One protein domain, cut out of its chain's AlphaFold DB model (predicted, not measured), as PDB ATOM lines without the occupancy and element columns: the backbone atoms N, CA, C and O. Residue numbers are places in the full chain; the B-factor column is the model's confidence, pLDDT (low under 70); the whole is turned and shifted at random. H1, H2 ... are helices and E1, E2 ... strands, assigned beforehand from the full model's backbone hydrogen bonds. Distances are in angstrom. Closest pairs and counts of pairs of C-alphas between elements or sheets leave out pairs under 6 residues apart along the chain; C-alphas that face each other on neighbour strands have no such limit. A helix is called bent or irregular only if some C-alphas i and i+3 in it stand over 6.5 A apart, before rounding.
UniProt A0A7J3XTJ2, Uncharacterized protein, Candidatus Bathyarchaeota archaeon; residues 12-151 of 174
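This is residues 12 to 151 of the 174 residues of an uncharacterized protein of Candidatus Bathyarchaeota archaeon (UniProt A0A7J3XTJ2). A short parallel ribbon of two strands, E1 and E2, sits at one corner of a helical body in which H3, H4 and the second arm of the sharply bent H5 pack together, and from the ribbon H2 slants across to the later part of H4 and the first arm of H5. H1 runs off as an arm that packs on no helix, and residues 15 to 20 at its beginning and before it stick out. The printed part has 140 residues with five named helices and two strands, in the order H1 E1 H2 H3 H4 H5 E2; the class is mostly helix. It is only just loose, close to compact, with a radius of gyration of the C-alphas of 17.5 A and spans of 58 by 40 by 25 A.

E1 is residues 38 to 41, 9.5 A long, and E2 is residues 145 to 148, 9.9 A, ending at C-alpha 148 (19.780, -24.737, -3.199). H1, residues 19 to 37, is 26.9 A long and begins at C-alpha 19 (9.687, -37.239, -32.460). H2, residues 44 to 66, measures 34.0 A; it is irregular, with C-alphas 45 and 48 7.8 A apart, and has a kink of 44 degrees near residue 60. H3 is residues 70 to 83, 19.9 A, and H4 residues 90 to 108, 27.4 A. H5, residues 112 to 139, was assigned as one helix by its hydrogen bonds but is bent: C-alphas 121 and 124 are 8.3 A apart. Its arms are H5a, residues 112 to 121, 14.2 A, and H5b, residues 124 to 139, 24.5 A.

E1 and E2 are parallel at 26 degrees, with N 39 and O 145 2.8 A apart and N 147 and O 39 2.9 A apart, within hydrogen-bond range. E1, H2 to H5 and E2 form a strand-helix-strand unit, two parallel neighbour strands with helices between. H2 touches H4, about perpendicular at 74 degrees, with C-alphas of Thr 60 and Met 103 closest at 6.0 A. H2 touches H5a, closest at Leu 63 and Val 116, 5.4 A between C-alphas. H4 touches H5b at a steep tilt of 59 degrees, closest C-alphas Leu 98 and Ala 130, 5.2 A. H3 touches H5b at a shallow tilt of 24 degrees, the same way, closest C-alphas Val 77 and Val 131, 4.9 A. H5a and H5b are about perpendicular, at 87 degrees. H1 is apart from H2, H3, H4, H5a and H5b. Every O i to N i+4 pair is within hydrogen-bond range in H1, H3, H4 and H5a; 14 of 19 are in H2 and 9 of 12 in H5b.

The two farthest C-alphas, of His 16 and Arg 110, are 59.7 A apart. The printed part has no cut and no long link. Mean pLDDT of the printed part is 93.7, and no printed residue is under 70.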
ATOM      1  N   PRO A  12       4.288 -43.908 -28.089       81.69
ATOM      2  CA  PRO A  12       4.888 -43.173 -29.191       81.69
ATOM      3  C   PRO A  12       4.077 -41.910 -29.520       81.69
ATOM      4  O   PRO A  12       2.868 -41.867 -29.257       81.69
ATOM      5  N   PRO A  13       4.716 -40.887 -30.118       86.44
ATOM      6  CA  PRO A  13       3.997 -39.732 -30.634       86.44
ATOM      7  C   PRO A  13       2.965 -40.155 -31.695       86.44
ATOM      8  O   PRO A  13       3.124 -41.198 -32.341       86.44
ATOM      9  N   PRO A  14       1.900 -39.359 -31.909       89.00
ATOM     10  CA  PRO A  14       0.984 -39.573 -33.023       89.00
ATOM     11  C   PRO A  14       1.742 -39.649 -34.353       89.00
ATOM     12  O   PRO A  14       2.697 -38.913 -34.561       89.00
ATOM     13  N   SER A  15       1.280 -40.481 -35.289       87.31
ATOM     14  CA  SER A  15       1.991 -40.772 -36.551       87.31
ATOM     15  C   SER A  15       2.282 -39.562 -37.452       87.31
ATOM     16  O   SER A  15       3.088 -39.671 -38.370       87.31
ATOM     17  N   HIS A  16       1.619 -38.430 -37.215       90.75
ATOM     18  CA  HIS A  16       1.774 -37.176 -37.955       90.75
ATOM     19  C   HIS A  16       2.633 -36.131 -37.221       90.75
ATOM     20  O   HIS A  16       2.796 -35.027 -37.730       90.75
ATOM     21  N   VAL A  17       3.143 -36.453 -36.030       90.56
ATOM     22  CA  VAL A  17       4.016 -35.587 -35.230       90.56
ATOM     23  C   VAL A  17       5.405 -36.211 -35.235       90.56
ATOM     24  O   VAL A  17       5.549 -37.400 -34.941       90.56
ATOM     25  N   SER A  18       6.428 -35.434 -35.594       92.12
ATOM     26  CA  SER A  18       7.801 -35.931 -35.518       92.12
ATOM     27  C   SER A  18       8.203 -36.160 -34.056       92.12
ATOM     28  O   SER A  18       7.619 -35.589 -33.132       92.12
ATOM     29  N   LEU A  19       9.193 -37.025 -33.820       88.56
ATOM     30  CA  LEU A  19       9.687 -37.239 -32.460       88.56
ATOM     31  C   LEU A  19      10.247 -35.941 -31.864       88.56
ATOM     32  O   LEU A  19       9.993 -35.666 -30.693       88.56
ATOM     33  N   ASP A  20      10.948 -35.153 -32.678       89.81
ATOM     34  CA  ASP A  20      11.550 -33.886 -32.269       89.81
ATOM     35  C   ASP A  20      10.463 -32.889 -31.843       89.81
ATOM     36  O   ASP A  20      10.488 -32.421 -30.708       89.81
ATOM     37  N   ASP A  21       9.423 -32.694 -32.665       91.69
ATOM     38  CA  ASP A  21       8.300 -31.803 -32.326       91.69
ATOM     39  C   ASP A  21       7.591 -32.238 -31.034       91.69
ATOM     40  O   ASP A  21       7.159 -31.412 -30.228       91.69
ATOM     41  N   TYR A  22       7.449 -33.550 -30.824       89.50
ATOM     42  CA  TYR A  22       6.817 -34.088 -29.624       89.50
ATOM     43  C   TYR A  22       7.662 -33.842 -28.369       89.50
ATOM     44  O   TYR A  22       7.121 -33.474 -27.324       89.50
ATOM     45  N   VAL A  23       8.977 -34.058 -28.459       89.81
ATOM     46  CA  VAL A  23       9.907 -33.830 -27.348       89.81
ATOM     47  C   VAL A  23       9.990 -32.344 -27.025       89.81
ATOM     48  O   VAL A  23       9.835 -31.992 -25.855       89.81
ATOM     49  N   ASP A  24      10.154 -31.486 -28.031       91.75
ATOM     50  CA  ASP A  24      10.240 -30.034 -27.861       91.75
ATOM     51  C   ASP A  24       8.982 -29.490 -27.185       91.75
ATOM     52  O   ASP A  24       9.063 -28.798 -26.170       91.75
ATOM     53  N   PHE A  25       7.804 -29.913 -27.644       90.62
ATOM     54  CA  PHE A  25       6.531 -29.520 -27.048       90.62
ATOM     55  C   PHE A  25       6.424 -29.845 -25.551       90.62
ATOM     56  O   PHE A  25       5.938 -29.033 -24.754       90.62
ATOM     57  N   TRP A  26       6.847 -31.043 -25.138       89.62
ATOM     58  CA  TRP A  26       6.809 -31.427 -23.726       89.62
ATOM     59  C   TRP A  26       7.931 -30.781 -22.915       89.62
ATOM     60  O   TRP A  26       7.699 -30.413 -21.761       89.62
ATOM     61  N   ALA A  27       9.114 -30.605 -23.505       91.31
ATOM     62  CA  ALA A  27      10.243 -29.934 -22.878       91.31
ATOM     63  C   ALA A  27       9.920 -28.463 -22.586       91.31
ATOM     64  O   ALA A  27      10.141 -28.007 -21.464       91.31
ATOM     65  N   GLU A  28       9.325 -27.745 -23.541       93.75
ATOM     66  CA  GLU A  28       8.875 -26.362 -23.360       93.75
ATOM     67  C   GLU A  28       7.878 -26.246 -22.207       93.75
ATOM     68  O   GLU A  28       8.073 -25.452 -21.287       93.75
ATOM     69  N   ARG A  29       6.857 -27.109 -22.169       91.12
ATOM     70  CA  ARG A  29       5.863 -27.102 -21.083       91.12
ATOM     71  C   ARG A  29       6.447 -27.449 -19.726       91.12
ATOM     72  O   ARG A  29       6.045 -26.876 -18.711       91.12
ATOM     73  N   TRP A  30       7.374 -28.399 -19.694       93.50
ATOM     74  CA  TRP A  30       8.094 -28.741 -18.480       93.50
ATOM     75  C   TRP A  30       8.934 -27.554 -17.994       93.50
ATOM     76  O   TRP A  30       8.903 -27.243 -16.804       93.50
ATOM     77  N   LEU A  31       9.624 -26.853 -18.901       94.75
ATOM     78  CA  LEU A  31      10.435 -25.673 -18.596       94.75
ATOM     79  C   LEU A  31       9.588 -24.491 -18.118       94.75
ATOM     80  O   LEU A  31       9.975 -23.818 -17.163       94.75
ATOM     81  N   ASP A  32       8.429 -24.255 -18.725       93.75
ATOM     82  CA  ASP A  32       7.500 -23.218 -18.277       93.75
ATOM     83  C   ASP A  32       7.027 -23.494 -16.849       93.75
ATOM     84  O   ASP A  32       7.118 -22.626 -15.978       93.75
ATOM     85  N   LYS A  33       6.636 -24.740 -16.554       91.19
ATOM     86  CA  LYS A  33       6.269 -25.139 -15.190       91.19
ATOM     87  C   LYS A  33       7.434 -25.044 -14.218       91.19
ATOM     88  O   LYS A  33       7.255 -24.575 -13.095       91.19
ATOM     89  N   TRP A  34       8.633 -25.419 -14.649       94.31
ATOM     90  CA  TRP A  34       9.841 -25.270 -13.849       94.31
ATOM     91  C   TRP A  34      10.059 -23.803 -13.457       94.31
ATOM     92  O   TRP A  34      10.231 -23.505 -12.276       94.31
ATOM     93  N   ARG A  35       9.955 -22.869 -14.411       93.94
ATOM     94  CA  ARG A  35      10.107 -21.424 -14.161       93.94
ATOM     95  C   ARG A  35       9.036 -20.880 -13.214       93.94
ATOM     96  O   ARG A  35       9.337 -20.024 -12.390       93.94
ATOM     97  N   GLU A  36       7.805 -21.382 -13.303       93.06
ATOM     98  CA  GLU A  36       6.712 -20.996 -12.402       93.06
ATOM     99  C   GLU A  36       6.919 -21.498 -10.964       93.06
ATOM    100  O   GLU A  36       6.584 -20.803 -10.000       93.06
ATOM    101  N   ARG A  37       7.408 -22.734 -10.806       93.69
ATOM    102  CA  ARG A  37       7.367 -23.458  -9.527       93.69
ATOM    103  C   ARG A  37       8.682 -23.467  -8.764       93.69
ATOM    104  O   ARG A  37       8.654 -23.751  -7.565       93.69
ATOM    105  N   VAL A  38       9.806 -23.160  -9.404       94.31
ATOM    106  CA  VAL A  38      11.134 -23.311  -8.802       94.31
ATOM    107  C   VAL A  38      11.730 -21.967  -8.410       94.31
ATOM    108  O   VAL A  38      11.917 -21.083  -9.240       94.31
ATOM    109  N   LYS A  39      12.118 -21.844  -7.138       92.69
ATOM    110  CA  LYS A  39      12.986 -20.769  -6.653       92.69
ATOM    111  C   LYS A  39      14.404 -21.299  -6.479       92.69
ATOM    112  O   LYS A  39      14.645 -22.180  -5.652       92.69
ATOM    113  N   LEU A  40      15.349 -20.725  -7.219       90.69
ATOM    114  CA  LEU A  40      16.772 -20.955  -6.976       90.69
ATOM    115  C   LEU A  40      17.215 -20.160  -5.746       90.69
ATOM    116  O   LEU A  40      17.017 -18.946  -5.666       90.69
ATOM    117  N   VAL A  41      17.828 -20.849  -4.788       88.56
ATOM    118  CA  VAL A  41      18.403 -20.244  -3.590       88.56
ATOM    119  C   VAL A  41      19.918 -20.228  -3.730       88.56
ATOM    120  O   VAL A  41      20.570 -21.266  -3.637       88.56
ATOM    121  N   LEU A  42      20.457 -19.026  -3.933       80.94
ATOM    122  CA  LEU A  42      21.894 -18.770  -4.099       80.94
ATOM    123  C   LEU A  42      22.572 -18.283  -2.807       80.94
ATOM    124  O   LEU A  42      23.792 -18.247  -2.722       80.94
ATOM    125  N   ARG A  43      21.792 -17.838  -1.814       74.12
ATOM    126  CA  ARG A  43      22.278 -17.227  -0.564       74.12
ATOM    127  C   ARG A  43      21.475 -17.732   0.633       74.12
ATOM    128  O   ARG A  43      20.344 -18.184   0.477       74.12
ATOM    129  N   GLN A  44      22.022 -17.604   1.842       72.62
ATOM    130  CA  GLN A  44      21.415 -18.144   3.074       72.62
ATOM    131  C   GLN A  44      20.074 -17.510   3.499       72.62
ATOM    132  O   GLN A  44      19.453 -17.988   4.442       72.62
ATOM    133  N   GLN A  45      19.580 -16.485   2.803       71.62
ATOM    134  CA  GLN A  45      18.317 -15.801   3.120       71.62
ATOM    135  C   GLN A  45      17.091 -16.738   3.230       71.62
ATOM    136  O   GLN A  45      16.173 -16.474   4.005       71.62
ATOM    137  N   ASP A  46      17.090 -17.873   2.520       77.31
ATOM    138  CA  ASP A  46      16.012 -18.872   2.568       77.31
ATOM    139  C   ASP A  46      16.343 -20.092   3.464       77.31
ATOM    140  O   ASP A  46      15.645 -21.104   3.409       77.31
ATOM    141  N   ALA A  47      17.374 -20.028   4.323       80.38
ATOM    142  CA  ALA A  47      17.791 -21.144   5.194       80.38
ATOM    143  C   ALA A  47      16.640 -21.711   6.052       80.38
ATOM    144  O   ALA A  47      16.547 -22.920   6.272       80.38
ATOM    145  N   HIS A  48      15.714 -20.848   6.474       85.25
ATOM    146  CA  HIS A  48      14.531 -21.227   7.244       85.25
ATOM    147  C   HIS A  48      13.581 -22.179   6.486       85.25
ATOM    148  O   HIS A  48      12.930 -23.017   7.113       85.25
ATOM    149  N   VAL A  49      13.510 -22.091   5.149       86.00
ATOM    150  CA  VAL A  49      12.683 -22.983   4.316       86.00
ATOM    151  C   VAL A  49      13.249 -24.400   4.336       86.00
ATOM    152  O   VAL A  49      12.502 -25.359   4.545       86.00
ATOM    153  N   PHE A  50      14.570 -24.534   4.201       88.19
ATOM    154  CA  PHE A  50      15.253 -25.827   4.262       88.19
ATOM    155  C   PHE A  50      15.137 -26.454   5.652       88.19
ATOM    156  O   PHE A  50      14.728 -27.606   5.759       88.19
ATOM    157  N   ALA A  51      15.350 -25.675   6.719       89.81
ATOM    158  CA  ALA A  51      15.170 -26.156   8.091       89.81
ATOM    159  C   ALA A  51      13.730 -26.640   8.358       89.81
ATOM    160  O   ALA A  51      13.512 -27.665   9.010       89.81
ATOM    161  N   LYS A  52      12.721 -25.934   7.823       90.56
ATOM    162  CA  LYS A  52      11.317 -26.368   7.893       90.56
ATOM    163  C   LYS A  52      11.102 -27.691   7.153       90.56
ATOM    164  O   LYS A  52      10.399 -28.558   7.673       90.56
ATOM    165  N   HIS A  53      11.683 -27.848   5.966       90.69
ATOM    166  CA  HIS A  53      11.565 -29.078   5.188       90.69
ATOM    167  C   HIS A  53      12.259 -30.263   5.876       90.69
ATOM    168  O   HIS A  53      11.632 -31.301   6.070       90.69
ATOM    169  N   GLU A  54      13.494 -30.094   6.354       93.44
ATOM    170  CA  GLU A  54      14.223 -31.113   7.124       93.44
ATOM    171  C   GLU A  54      13.452 -31.552   8.370       93.44
ATOM    172  O   GLU A  54      13.349 -32.744   8.669       93.44
ATOM    173  N   ARG A  55      12.835 -30.596   9.075       95.19
ATOM    174  CA  ARG A  55      11.950 -30.895  10.200       95.19
ATOM    175  C   ARG A  55      10.777 -31.779   9.771       95.19
ATOM    176  O   ARG A  55      10.484 -32.747  10.471       95.19
ATOM    177  N   ILE A  56      10.127 -31.472   8.643       96.06
ATOM    178  CA  ILE A  56       9.031 -32.292   8.109       96.06
ATOM    179  C   ILE A  56       9.516 -33.704   7.799       96.06
ATOM    180  O   ILE A  56       8.890 -34.661   8.255       96.06
ATOM    181  N   LEU A  57      10.637 -33.847   7.088       96.69
ATOM    182  CA  LEU A  57      11.214 -35.153   6.765       96.69
ATOM    183  C   LEU A  57      11.485 -35.966   8.034       96.69
ATOM    184  O   LEU A  57      11.035 -37.107   8.140       96.69
ATOM    185  N   ARG A  58      12.145 -35.359   9.026       97.50
ATOM    186  CA  ARG A  58      12.506 -36.006  10.292       97.50
ATOM    187  C   ARG A  58      11.284 -36.438  11.100       97.50
ATOM    188  O   ARG A  58      11.227 -37.576  11.556       97.50
ATOM    189  N   GLU A  59      10.307 -35.552  11.281       97.25
ATOM    190  CA  GLU A  59       9.123 -35.834  12.105       97.25
ATOM    191  C   GLU A  59       8.164 -36.834  11.447       97.25
ATOM    192  O   GLU A  59       7.493 -37.592  12.147       97.25
ATOM    193  N   THR A  60       8.122 -36.869  10.114       98.25
ATOM    194  CA  THR A  60       7.253 -37.787   9.362       98.25
ATOM    195  C   THR A  60       7.947 -39.087   8.960       98.25
ATOM    196  O   THR A  60       7.259 -40.020   8.564       98.25
ATOM    197  N   ALA A  61       9.272 -39.218   9.095       98.38
ATOM    198  CA  ALA A  61      10.013 -40.417   8.688       98.38
ATOM    199  C   ALA A  61       9.490 -41.744   9.283       98.38
ATOM    200  O   ALA A  61       9.448 -42.736   8.551       98.38
ATOM    201  N   PRO A  62       9.083 -41.835  10.567       98.12
ATOM    202  CA  PRO A  62       8.497 -43.071  11.091       98.12
ATOM    203  C   PRO A  62       7.121 -43.372  10.484       98.12
ATOM    204  O   PRO A  62       6.836 -44.520  10.160       98.12
ATOM    205  N   LEU A  63       6.299 -42.336  10.282       98.56
ATOM    206  CA  LEU A  63       4.961 -42.448   9.695       98.56
ATOM    207  C   LEU A  63       5.058 -42.881   8.230       98.56
ATOM    208  O   LEU A  63       4.379 -43.817   7.825       98.56
ATOM    209  N   TRP A  64       5.966 -42.259   7.479       98.56
ATOM    210  CA  TRP A  64       6.273 -42.574   6.087       98.56
ATOM    211  C   TRP A  64       6.632 -44.051   5.907       98.56
ATOM    212  O   TRP A  64       6.017 -44.745   5.108       98.56
ATOM    213  N   ARG A  65       7.555 -44.572   6.729       98.25
ATOM    214  CA  ARG A  65       7.939 -45.997   6.710       98.25
ATOM    215  C   ARG A  65       6.809 -46.945   7.117       98.25
ATOM    216  O   ARG A  65       6.864 -48.123   6.790       98.25
ATOM    217  N   SER A  66       5.822 -46.458   7.864       97.81
ATOM    218  CA  SER A  66       4.666 -47.248   8.294       97.81
ATOM    219  C   SER A  66       3.471 -47.186   7.343       97.81
ATOM    220  O   SER A  66       2.498 -47.895   7.598       97.81
ATOM    221  N   PHE A  67       3.521 -46.342   6.306       98.56
ATOM    222  CA  PHE A  67       2.402 -46.084   5.406       98.56
ATOM    223  C   PHE A  67       2.146 -47.299   4.493       98.56
ATOM    224  O   PHE A  67       3.018 -47.648   3.693       98.56
ATOM    225  N   PRO A  68       0.980 -47.963   4.587       97.81
ATOM    226  CA  PRO A  68       0.622 -49.066   3.697       97.81
ATOM    227  C   PRO A  68       0.441 -48.590   2.252       97.81
ATOM    228  O   PRO A  68      -0.190 -47.559   2.038       97.81
ATOM    229  N   TYR A  69       0.925 -49.363   1.274       97.12
ATOM    230  CA  TYR A  69       0.758 -49.062  -0.161       97.12
ATOM    231  C   TYR A  69       1.248 -47.653  -0.539       97.12
ATOM    232  O   TYR A  69       0.577 -46.879  -1.221       97.12
ATOM    233  N   LEU A  70       2.411 -47.272   0.001       98.06
ATOM    234  CA  LEU A  70       2.980 -45.940  -0.182       98.06
ATOM    235  C   LEU A  70       3.260 -45.617  -1.657       98.06
ATOM    236  O   LEU A  70       3.053 -44.477  -2.060       98.06
ATOM    237  N   SER A  71       3.718 -46.593  -2.451       97.69
ATOM    238  CA  SER A  71       4.010 -46.377  -3.877       97.69
ATOM    239  C   SER A  71       2.739 -46.006  -4.632       97.69
ATOM    240  O   SER A  71       2.693 -44.986  -5.309       97.69
ATOM    241  N   GLU A  72       1.678 -46.777  -4.419       98.12
ATOM    242  CA  GLU A  72       0.372 -46.588  -5.035       98.12
ATOM    243  C   GLU A  72      -0.253 -45.258  -4.598       98.12
ATOM    244  O   GLU A  72      -0.824 -44.527  -5.405       98.12
ATOM    245  N   ALA A  73      -0.104 -44.890  -3.322       98.44
ATOM    246  CA  ALA A  73      -0.544 -43.586  -2.841       98.44
ATOM    247  C   ALA A  73       0.212 -42.434  -3.521       98.44
ATOM    248  O   ALA A  73      -0.405 -41.423  -3.855       98.44
ATOM    249  N   LEU A  74       1.522 -42.570  -3.743       98.44
ATOM    250  CA  LEU A  74       2.307 -41.561  -4.453       98.44
ATOM    251  C   LEU A  74       1.930 -41.481  -5.929       98.44
ATOM    252  O   LEU A  74       1.792 -40.371  -6.431       98.44
ATOM    253  N   GLU A  75       1.696 -42.609  -6.597       97.88
ATOM    254  CA  GLU A  75       1.204 -42.654  -7.981       97.88
ATOM    255  C   GLU A  75      -0.115 -41.897  -8.134       97.88
ATOM    256  O   GLU A  75      -0.204 -40.998  -8.967       97.88
ATOM    257  N   LEU A  76      -1.084 -42.130  -7.245       98.31
ATOM    258  CA  LEU A  76      -2.351 -41.389  -7.253       98.31
ATOM    259  C   LEU A  76      -2.156 -39.876  -7.075       98.31
ATOM    260  O   LEU A  76      -2.863 -39.074  -7.688       98.31
ATOM    261  N   VAL A  77      -1.215 -39.464  -6.222       98.56
ATOM    262  CA  VAL A  77      -0.907 -38.041  -6.019       98.56
ATOM    263  C   VAL A  77      -0.188 -37.456  -7.239       98.56
ATOM    264  O   VAL A  77      -0.474 -36.321  -7.614       98.56
ATOM    265  N   MET A  78       0.708 -38.209  -7.881       97.75
ATOM    266  CA  MET A  78       1.378 -37.795  -9.117       97.75
ATOM    267  C   MET A  78       0.390 -37.630 -10.269       97.75
ATOM    268  O   MET A  78       0.425 -36.600 -10.939       97.75
ATOM    269  N   ASP A  79      -0.535 -38.572 -10.445       96.75
ATOM    270  CA  ASP A  79      -1.602 -38.465 -11.440       96.75
ATOM    271  C   ASP A  79      -2.439 -37.206 -11.199       96.75
ATOM    272  O   ASP A  79      -2.664 -36.418 -12.115       96.75
ATOM    273  N   ALA A  80      -2.809 -36.938  -9.943       98.00
ATOM    274  CA  ALA A  80      -3.558 -35.740  -9.573       98.00
ATOM    275  C   ALA A  80      -2.793 -34.427  -9.835       98.00
ATOM    276  O   ALA A  80      -3.414 -33.415 -10.163       98.00
ATOM    277  N   LEU A  81      -1.464 -34.424  -9.688       97.12
ATOM    278  CA  LEU A  81      -0.597 -33.292 -10.035       97.12
ATOM    279  C   LEU A  81      -0.554 -33.076 -11.557       97.12
ATOM    280  O   LEU A  81      -0.737 -31.950 -12.024       97.12
ATOM    281  N   ILE A  82      -0.385 -34.154 -12.325       94.94
ATOM    282  CA  ILE A  82      -0.365 -34.120 -13.794       94.94
ATOM    283  C   ILE A  82      -1.723 -33.652 -14.339       94.94
ATOM    284  O   ILE A  82      -1.760 -32.798 -15.226       94.94
ATOM    285  N   GLU A  83      -2.837 -34.126 -13.768       95.25
ATOM    286  CA  GLU A  83      -4.208 -33.703 -14.107       95.25
ATOM    287  C   GLU A  83      -4.401 -32.182 -14.008       95.25
ATOM    288  O   GLU A  83      -5.164 -31.598 -14.782       95.25
ATOM    289  N   VAL A  84      -3.724 -31.525 -13.061       94.81
ATOM    290  CA  VAL A  84      -3.799 -30.067 -12.883       94.81
ATOM    291  C   VAL A  84      -2.671 -29.299 -13.571       94.81
ATOM    292  O   VAL A  84      -2.586 -28.078 -13.427       94.81
ATOM    293  N   GLY A  85      -1.857 -29.989 -14.370       92.44
ATOM    294  CA  GLY A  85      -0.806 -29.394 -15.186       92.44
ATOM    295  C   GLY A  85       0.506 -29.148 -14.446       92.44
ATOM    296  O   GLY A  85       1.331 -28.384 -14.947       92.44
ATOM    297  N   GLU A  86       0.731 -29.766 -13.286       94.06
ATOM    298  CA  GLU A  86       2.067 -29.822 -12.690       94.06
ATOM    299  C   GLU A  86       2.873 -30.915 -13.395       94.06
ATOM    300  O   GLU A  86       2.638 -32.105 -13.205       94.06
ATOM    301  N   LEU A  87       3.811 -30.497 -14.247       89.62
ATOM    302  CA  LEU A  87       4.580 -31.401 -15.112       89.62
ATOM    303  C   LEU A  87       6.034 -31.575 -14.658       89.62
ATOM    304  O   LEU A  87       6.697 -32.526 -15.064       89.62
ATOM    305  N   CYS A  88       6.539 -30.677 -13.810       91.06
ATOM    306  CA  CYS A  88       7.896 -30.740 -13.275       91.06
ATOM    307  C   CYS A  88       7.904 -31.186 -11.808       91.06
ATOM    308  O   CYS A  88       7.015 -30.825 -11.038       91.06
ATOM    309  N   PHE A  89       8.940 -31.932 -11.405       92.62
ATOM    310  CA  PHE A  89       9.150 -32.384 -10.020       92.62
ATOM    311  C   PHE A  89       7.959 -33.122  -9.387       92.62
ATOM    312  O   PHE A  89       7.800 -33.098  -8.169       92.62
ATOM    313  N   THR A  90       7.135 -33.807 -10.181       94.00
ATOM    314  CA  THR A  90       5.915 -34.481  -9.705       94.00
ATOM    315  C   THR A  90       6.193 -35.475  -8.578       94.00
ATOM    316  O   THR A  90       5.483 -35.448  -7.580       94.00
ATOM    317  N   ASN A  91       7.279 -36.254  -8.657       95.31
ATOM    318  CA  ASN A  91       7.704 -37.167  -7.583       95.31
ATOM    319  C   ASN A  91       7.956 -36.424  -6.258       95.31
ATOM    320  O   ASN A  91       7.450 -36.806  -5.204       95.31
ATOM    321  N   LEU A  92       8.722 -35.328  -6.318       94.94
ATOM    322  CA  LEU A  92       9.071 -34.512  -5.150       94.94
ATOM    323  C   LEU A  92       7.831 -33.820  -4.570       94.94
ATOM    324  O   LEU A  92       7.642 -33.779  -3.353       94.94
ATOM    325  N   LEU A  93       6.977 -33.276  -5.439       96.19
ATOM    326  CA  LEU A  93       5.728 -32.639  -5.042       96.19
ATOM    327  C   LEU A  93       4.765 -33.653  -4.426       96.19
ATOM    328  O   LEU A  93       4.143 -33.332  -3.417       96.19
ATOM    329  N   ALA A  94       4.669 -34.867  -4.969       98.12
ATOM    330  CA  ALA A  94       3.834 -35.928  -4.420       98.12
ATOM    331  C   ALA A  94       4.298 -36.334  -3.018       98.12
ATOM    332  O   ALA A  94       3.489 -36.350  -2.086       98.12
ATOM    333  N   GLU A  95       5.604 -36.552  -2.830       98.06
ATOM    334  CA  GLU A  95       6.174 -36.842  -1.512       98.06
ATOM    335  C   GLU A  95       5.908 -35.707  -0.517       98.06
ATOM    336  O   GLU A  95       5.395 -35.949   0.576       98.06
ATOM    337  N   SER A  96       6.204 -34.462  -0.895       96.88
ATOM    338  CA  SER A  96       5.980 -33.294  -0.035       96.88
ATOM    339  C   SER A  96       4.501 -33.134   0.344       96.88
ATOM    340  O   SER A  96       4.171 -32.874   1.504       96.88
ATOM    341  N   THR A  97       3.599 -33.360  -0.615       97.94
ATOM    342  CA  THR A  97       2.143 -33.273  -0.433       97.94
ATOM    343  C   THR A  97       1.650 -34.335   0.546       97.94
ATOM    344  O   THR A  97       0.944 -34.002   1.497       97.94
ATOM    345  N   LEU A  98       2.070 -35.594   0.387       98.62
ATOM    346  CA  LEU A  98       1.702 -36.659   1.318       98.62
ATOM    347  C   LEU A  98       2.321 -36.436   2.706       98.62
ATOM    348  O   LEU A  98       1.646 -36.599   3.721       98.62
ATOM    349  N   ARG A  99       3.581 -35.989   2.786       98.44
ATOM    350  CA  ARG A  99       4.221 -35.656   4.068       98.44
ATOM    351  C   ARG A  99       3.530 -34.513   4.802       98.44
ATOM    352  O   ARG A  99       3.548 -34.513   6.032       98.44
ATOM    353  N   ALA A 100       2.903 -33.572   4.099       97.38
ATOM    354  CA  ALA A 100       2.082 -32.550   4.740       97.38
ATOM    355  C   ALA A 100       0.887 -33.174   5.483       97.38
ATOM    356  O   ALA A 100       0.642 -32.812   6.629       97.38
ATOM    357  N   GLU A 101       0.213 -34.169   4.894       98.19
ATOM    358  CA  GLU A 101      -0.866 -34.912   5.566       98.19
ATOM    359  C   GLU A 101      -0.349 -35.703   6.777       98.19
ATOM    360  O   GLU A 101      -0.938 -35.665   7.860       98.19
ATOM    361  N   LEU A 102       0.803 -36.370   6.642       98.50
ATOM    362  CA  LEU A 102       1.424 -37.095   7.758       98.50
ATOM    363  C   LEU A 102       1.840 -36.163   8.897       98.50
ATOM    364  O   LEU A 102       1.765 -36.540  10.065       98.50
ATOM    365  N   MET A 103       2.270 -34.946   8.572       98.12
ATOM    366  CA  MET A 103       2.608 -33.936   9.566       98.12
ATOM    367  C   MET A 103       1.370 -33.506  10.369       98.12
ATOM    368  O   MET A 103       1.469 -33.352  11.585       98.12
ATOM    369  N   GLU A 104       0.198 -33.377   9.744       97.94
ATOM    370  CA  GLU A 104      -1.050 -33.081  10.467       97.94
ATOM    371  C   GLU A 104      -1.455 -34.221  11.413       97.94
ATOM    372  O   GLU A 104      -1.840 -33.981  12.565       97.94
ATOM    373  N   VAL A 105      -1.273 -35.479  10.997       98.12
ATOM    374  CA  VAL A 105      -1.440 -36.632  11.900       98.12
ATOM    375  C   VAL A 105      -0.440 -36.558  13.051       98.12
ATOM    376  O   VAL A 105      -0.823 -36.668  14.213       98.12
ATOM    377  N   ARG A 106       0.839 -36.301  12.757       97.88
ATOM    378  CA  ARG A 106       1.889 -36.214  13.778       97.88
ATOM    379  C   ARG A 106       1.607 -35.129  14.817       97.88
ATOM    380  O   ARG A 106       1.872 -35.366  15.994       97.88
ATOM    381  N   ARG A 107       1.100 -33.964  14.399       97.19
ATOM    382  CA  ARG A 107       0.759 -32.831  15.280       97.19
ATOM    383  C   ARG A 107      -0.475 -33.088  16.137       97.19
ATOM    384  O   ARG A 107      -0.528 -32.612  17.264       97.19
ATOM    385  N   SER A 108      -1.449 -33.826  15.608       97.00
ATOM    386  CA  SER A 108      -2.714 -34.117  16.297       97.00
ATOM    387  C   SER A 108      -2.693 -35.396  17.144       97.00
ATOM    388  O   SER A 108      -3.696 -35.713  17.784       97.00
ATOM    389  N   SER A 109      -1.573 -36.122  17.171       97.69
ATOM    390  CA  SER A 109      -1.373 -37.313  18.005       97.69
ATOM    391  C   SER A 109      -0.572 -37.018  19.270       97.69
ATOM    392  O   SER A 109       0.382 -36.239  19.261       97.69
ATOM    393  N   ARG A 110      -0.927 -37.702  20.362       96.69
ATOM    394  CA  ARG A 110      -0.277 -37.551  21.675       96.69
ATOM    395  C   ARG A 110       1.071 -38.261  21.740       96.69
ATOM    396  O   ARG A 110       1.963 -37.822  22.460       96.69
ATOM    397  N   SER A 111       1.224 -39.351  20.992       97.88
ATOM    398  CA  SER A 111       2.453 -40.139  20.921       97.88
ATOM    399  C   SER A 111       2.774 -40.561  19.489       97.88
ATOM    400  O   SER A 111       1.934 -40.483  18.588       97.88
ATOM    401  N   LEU A 112       4.010 -41.017  19.274       97.69
ATOM    402  CA  LEU A 112       4.430 -41.552  17.981       97.69
ATOM    403  C   LEU A 112       3.670 -42.836  17.623       97.69
ATOM    404  O   LEU A 112       3.256 -42.985  16.476       97.69
ATOM    405  N   ASP A 113       3.440 -43.721  18.594       98.12
ATOM    406  CA  ASP A 113       2.720 -44.981  18.375       98.12
ATOM    407  C   ASP A 113       1.265 -44.740  17.966       98.12
ATOM    408  O   ASP A 113       0.751 -45.399  17.063       98.12
ATOM    409  N   GLU A 114       0.611 -43.744  18.575       98.25
ATOM    410  CA  GLU A 114      -0.729 -43.323  18.168       98.25
ATOM    411  C   GLU A 114      -0.727 -42.804  16.723       98.25
ATOM    412  O   GLU A 114      -1.586 -43.192  15.931       98.25
ATOM    413  N   ALA A 115       0.257 -41.973  16.360       98.44
ATOM    414  CA  ALA A 115       0.383 -41.434  15.008       98.44
ATOM    415  C   ALA A 115       0.602 -42.547  13.969       98.44
ATOM    416  O   ALA A 115      -0.071 -42.576  12.942       98.44
ATOM    417  N   VAL A 116       1.499 -43.496  14.255       98.56
ATOM    418  CA  VAL A 116       1.762 -44.666  13.400       98.56
ATOM    419  C   VAL A 116       0.505 -45.518  13.235       98.56
ATOM    420  O   VAL A 116       0.168 -45.903  12.116       98.56
ATOM    421  N   ARG A 117      -0.226 -45.779  14.325       98.31
ATOM    422  CA  ARG A 117      -1.489 -46.525  14.274       98.31
ATOM    423  C   ARG A 117      -2.518 -45.825  13.386       98.31
ATOM    424  O   ARG A 117      -3.088 -46.460  12.504       98.31
ATOM    425  N   ARG A 118      -2.694 -44.511  13.553       98.31
ATOM    426  CA  ARG A 118      -3.623 -43.705  12.744       98.31
ATOM    427  C   ARG A 118      -3.246 -43.676  11.266       98.31
ATOM    428  O   ARG A 118      -4.137 -43.727  10.427       98.31
ATOM    429  N   VAL A 119      -1.954 -43.626  10.938       98.38
ATOM    430  CA  VAL A 119      -1.495 -43.721   9.544       98.38
ATOM    431  C   VAL A 119      -1.826 -45.086   8.948       98.38
ATOM    432  O   VAL A 119      -2.353 -45.146   7.841       98.38
ATOM    433  N   ARG A 120      -1.572 -46.177   9.680       97.88
ATOM    434  CA  ARG A 120      -1.866 -47.540   9.211       97.88
ATOM    435  C   ARG A 120      -3.360 -47.777   8.996       97.88
ATOM    436  O   ARG A 120      -3.744 -48.298   7.958       97.88
ATOM    437  N   GLU A 121      -4.191 -47.374   9.954       97.62
ATOM    438  CA  GLU A 121      -5.649 -47.543   9.888       97.62
ATOM    439  C   GLU A 121      -6.306 -46.568   8.888       97.62
ATOM    440  O   GLU A 121      -7.333 -46.882   8.292       97.62
ATOM    441  N   GLY A 122      -5.714 -45.385   8.686       97.56
ATOM    442  CA  GLY A 122      -6.270 -44.283   7.892       97.56
ATOM    443  C   GLY A 122      -5.608 -44.043   6.531       97.56
ATOM    444  O   GLY A 122      -5.860 -43.002   5.923       97.56
ATOM    445  N   ALA A 123      -4.770 -44.960   6.042       97.69
ATOM    446  CA  ALA A 123      -3.923 -44.763   4.859       97.69
ATOM    447  C   ALA A 123      -4.697 -44.280   3.619       97.69
ATOM    448  O   ALA A 123      -4.314 -43.299   2.982       97.69
ATOM    449  N   LEU A 124      -5.841 -44.906   3.318       98.06
ATOM    450  CA  LEU A 124      -6.679 -44.522   2.179       98.06
ATOM    451  C   LEU A 124      -7.235 -43.096   2.317       98.06
ATOM    452  O   LEU A 124      -7.302 -42.358   1.335       98.06
ATOM    453  N   ALA A 125      -7.642 -42.697   3.524       98.25
ATOM    454  CA  ALA A 125      -8.140 -41.347   3.770       98.25
ATOM    455  C   ALA A 125      -7.021 -40.307   3.614       98.25
ATOM    456  O   ALA A 125      -7.246 -39.254   3.022       98.25
ATOM    457  N   LEU A 126      -5.806 -40.630   4.069       98.44
ATOM    458  CA  LEU A 126      -4.629 -39.778   3.900       98.44
ATOM    459  C   LEU A 126      -4.230 -39.638   2.428       98.44
ATOM    460  O   LEU A 126      -3.993 -38.522   1.977       98.44
ATOM    461  N   ALA A 127      -4.232 -40.732   1.661       98.50
ATOM    462  CA  ALA A 127      -3.981 -40.690   0.220       98.50
ATOM    463  C   ALA A 127      -5.024 -39.823  -0.507       98.50
ATOM    464  O   ALA A 127      -4.667 -38.952  -1.296       98.50
ATOM    465  N   LYS A 128      -6.316 -39.981  -0.179       98.56
ATOM    466  CA  LYS A 128      -7.390 -39.124  -0.716       98.56
ATOM    467  C   LYS A 128      -7.184 -37.651  -0.359       98.56
ATOM    468  O   LYS A 128      -7.348 -36.794  -1.224       98.56
ATOM    469  N   SER A 129      -6.811 -37.354   0.886       98.50
ATOM    470  CA  SER A 129      -6.515 -35.986   1.328       98.50
ATOM    471  C   SER A 129      -5.340 -35.387   0.546       98.50
ATOM    472  O   SER A 129      -5.443 -34.280   0.018       98.50
ATOM    473  N   ALA A 130      -4.263 -36.156   0.363       98.56
ATOM    474  CA  ALA A 130      -3.104 -35.744  -0.424       98.56
ATOM    475  C   ALA A 130      -3.461 -35.486  -1.901       98.56
ATOM    476  O   ALA A 130      -3.032 -34.480  -2.461       98.56
ATOM    477  N   VAL A 131      -4.303 -36.323  -2.516       98.75
ATOM    478  CA  VAL A 131      -4.824 -36.108  -3.881       98.75
ATOM    479  C   VAL A 131      -5.626 -34.808  -3.977       98.75
ATOM    480  O   VAL A 131      -5.435 -34.020  -4.905       98.75
ATOM    481  N   LEU A 132      -6.509 -34.535  -3.010       98.38
ATOM    482  CA  LEU A 132      -7.270 -33.282  -2.974       98.38
ATOM    483  C   LEU A 132      -6.349 -32.067  -2.801       98.38
ATOM    484  O   LEU A 132      -6.537 -31.051  -3.476       98.38
ATOM    485  N   ARG A 133      -5.318 -32.180  -1.954       97.94
ATOM    486  CA  ARG A 133      -4.293 -31.144  -1.798       97.94
ATOM    487  C   ARG A 133      -3.532 -30.911  -3.102       97.94
ATOM    488  O   ARG A 133      -3.406 -29.756  -3.500       97.94
ATOM    489  N   ALA A 134      -3.090 -31.960  -3.791       97.88
ATOM    490  CA  ALA A 134      -2.422 -31.844  -5.088       97.88
ATOM    491  C   ALA A 134      -3.287 -31.089  -6.108       97.88
ATOM    492  O   ALA A 134      -2.822 -30.138  -6.733       97.88
ATOM    493  N   ARG A 135      -4.582 -31.418  -6.198       97.56
ATOM    494  CA  ARG A 135      -5.511 -30.721  -7.103       97.56
ATOM    495  C   ARG A 135      -5.664 -29.231  -6.789       97.56
ATOM    496  O   ARG A 135      -5.910 -28.433  -7.696       97.56
ATOM    497  N   SER A 136      -5.485 -28.825  -5.532       96.06
ATOM    498  CA  SER A 136      -5.547 -27.409  -5.150       96.06
ATOM    499  C   SER A 136      -4.422 -26.561  -5.767       96.06
ATOM    500  O   SER A 136      -4.608 -25.353  -5.960       96.06
ATOM    501  N   TYR A 137      -3.298 -27.174  -6.174       94.38
ATOM    502  CA  TYR A 137      -2.153 -26.466  -6.766       94.38
ATOM    503  C   TYR A 137      -2.484 -25.774  -8.087       94.38
ATOM    504  O   TYR A 137      -1.851 -24.769  -8.415       94.38
ATOM    505  N   ARG A 138      -3.556 -26.201  -8.772       92.31
ATOM    506  CA  ARG A 138      -4.120 -25.503  -9.936       92.31
ATOM    507  C   ARG A 138      -4.342 -24.009  -9.684       92.31
ATOM    508  O   ARG A 138      -4.153 -23.191 -10.579       92.31
ATOM    509  N   SER A 139      -4.785 -23.664  -8.475       90.19
ATOM    510  CA  SER A 139      -5.076 -22.281  -8.072       90.19
ATOM    511  C   SER A 139      -3.897 -21.570  -7.408       90.19
ATOM    512  O   SER A 139      -3.926 -20.348  -7.251       90.19
ATOM    513  N   PHE A 140      -2.849 -22.304  -7.028       91.50
ATOM    514  CA  PHE A 140      -1.715 -21.744  -6.305       91.50
ATOM    515  C   PHE A 140      -0.810 -20.936  -7.242       91.50
ATOM    516  O   PHE A 140      -0.356 -21.432  -8.277       91.50
ATOM    517  N   ARG A 141      -0.501 -19.697  -6.850       87.75
ATOM    518  CA  ARG A 141       0.447 -18.815  -7.542       87.75
ATOM    519  C   ARG A 141       1.711 -18.683  -6.701       87.75
ATOM    520  O   ARG A 141       1.644 -18.212  -5.570       87.75
ATOM    521  N   GLY A 142       2.846 -19.089  -7.262       89.56
ATOM    522  CA  GLY A 142       4.152 -19.004  -6.614       89.56
ATOM    523  C   GLY A 142       4.935 -20.313  -6.650       89.56
ATOM    524  O   GLY A 142       4.517 -21.304  -7.262       89.56
ATOM    525  N   TYR A 143       6.070 -20.286  -5.955       92.81
ATOM    526  CA  TYR A 143       7.029 -21.382  -5.900       92.81
ATOM    527  C   TYR A 143       6.534 -22.534  -5.021       92.81
ATOM    528  O   TYR A 143       6.004 -22.320  -3.930       92.81
ATOM    529  N   LEU A 144       6.748 -23.758  -5.494       92.25
ATOM    530  CA  LEU A 144       6.495 -25.004  -4.768       92.25
ATOM    531  C   LEU A 144       7.795 -25.758  -4.454       92.25
ATOM    532  O   LEU A 144       7.810 -26.613  -3.570       92.25
ATOM    533  N   VAL A 145       8.885 -25.433  -5.153       92.44
ATOM    534  CA  VAL A 145      10.182 -26.098  -5.031       92.44
ATOM    535  C   VAL A 145      11.268 -25.051  -4.800       92.44
ATOM    536  O   VAL A 145      11.382 -24.083  -5.547       92.44
ATOM    537  N   TRP A 146      12.088 -25.258  -3.772       92.38
ATOM    538  CA  TRP A 146      13.283 -24.461  -3.506       92.38
ATOM    539  C   TRP A 146      14.501 -25.326  -3.796       92.38
ATOM    540  O   TRP A 146      14.678 -26.368  -3.166       92.38
ATOM    541  N   LEU A 147      15.340 -24.896  -4.735       90.62
ATOM    542  CA  LEU A 147      16.581 -25.588  -5.071       90.62
ATOM    543  C   LEU A 147      17.759 -24.765  -4.575       90.62
ATOM    544  O   LEU A 147      17.979 -23.642  -5.029       90.62
ATOM    545  N   LYS A 148      18.517 -25.328  -3.634       88.19
ATOM    546  CA  LYS A 148      19.780 -24.737  -3.199       88.19
ATOM    547  C   LYS A 148      20.837 -25.003  -4.264       88.19
ATOM    548  O   LYS A 148      21.085 -26.154  -4.607       88.19
ATOM    549  N   VAL A 149      21.450 -23.938  -4.759       84.56
ATOM    550  CA  VAL A 149      22.610 -24.021  -5.648       84.56
ATOM    551  C   VAL A 149      23.848 -24.091  -4.763       84.56
ATOM    552  O   VAL A 149      23.994 -23.270  -3.856       84.56
ATOM    553  N   GLY A 150      24.685 -25.106  -4.963       79.44
ATOM    554  CA  GLY A 150      25.921 -25.247  -4.204       79.44
ATOM    555  C   GLY A 150      26.987 -24.247  -4.653       79.44
ATOM    556  O   GLY A 150      26.999 -23.781  -5.797       79.44
ATOM    557  N   ASP A 151      27.882 -23.896  -3.730       73.62
ATOM    558  CA  ASP A 151      28.913 -22.875  -3.945       73.62
ATOM    559  C   ASP A 151      29.940 -23.300  -5.014       73.62
ATOM    560  O   ASP A 151      30.638 -22.470  -5.599       73.62
TER     561      ASP A 151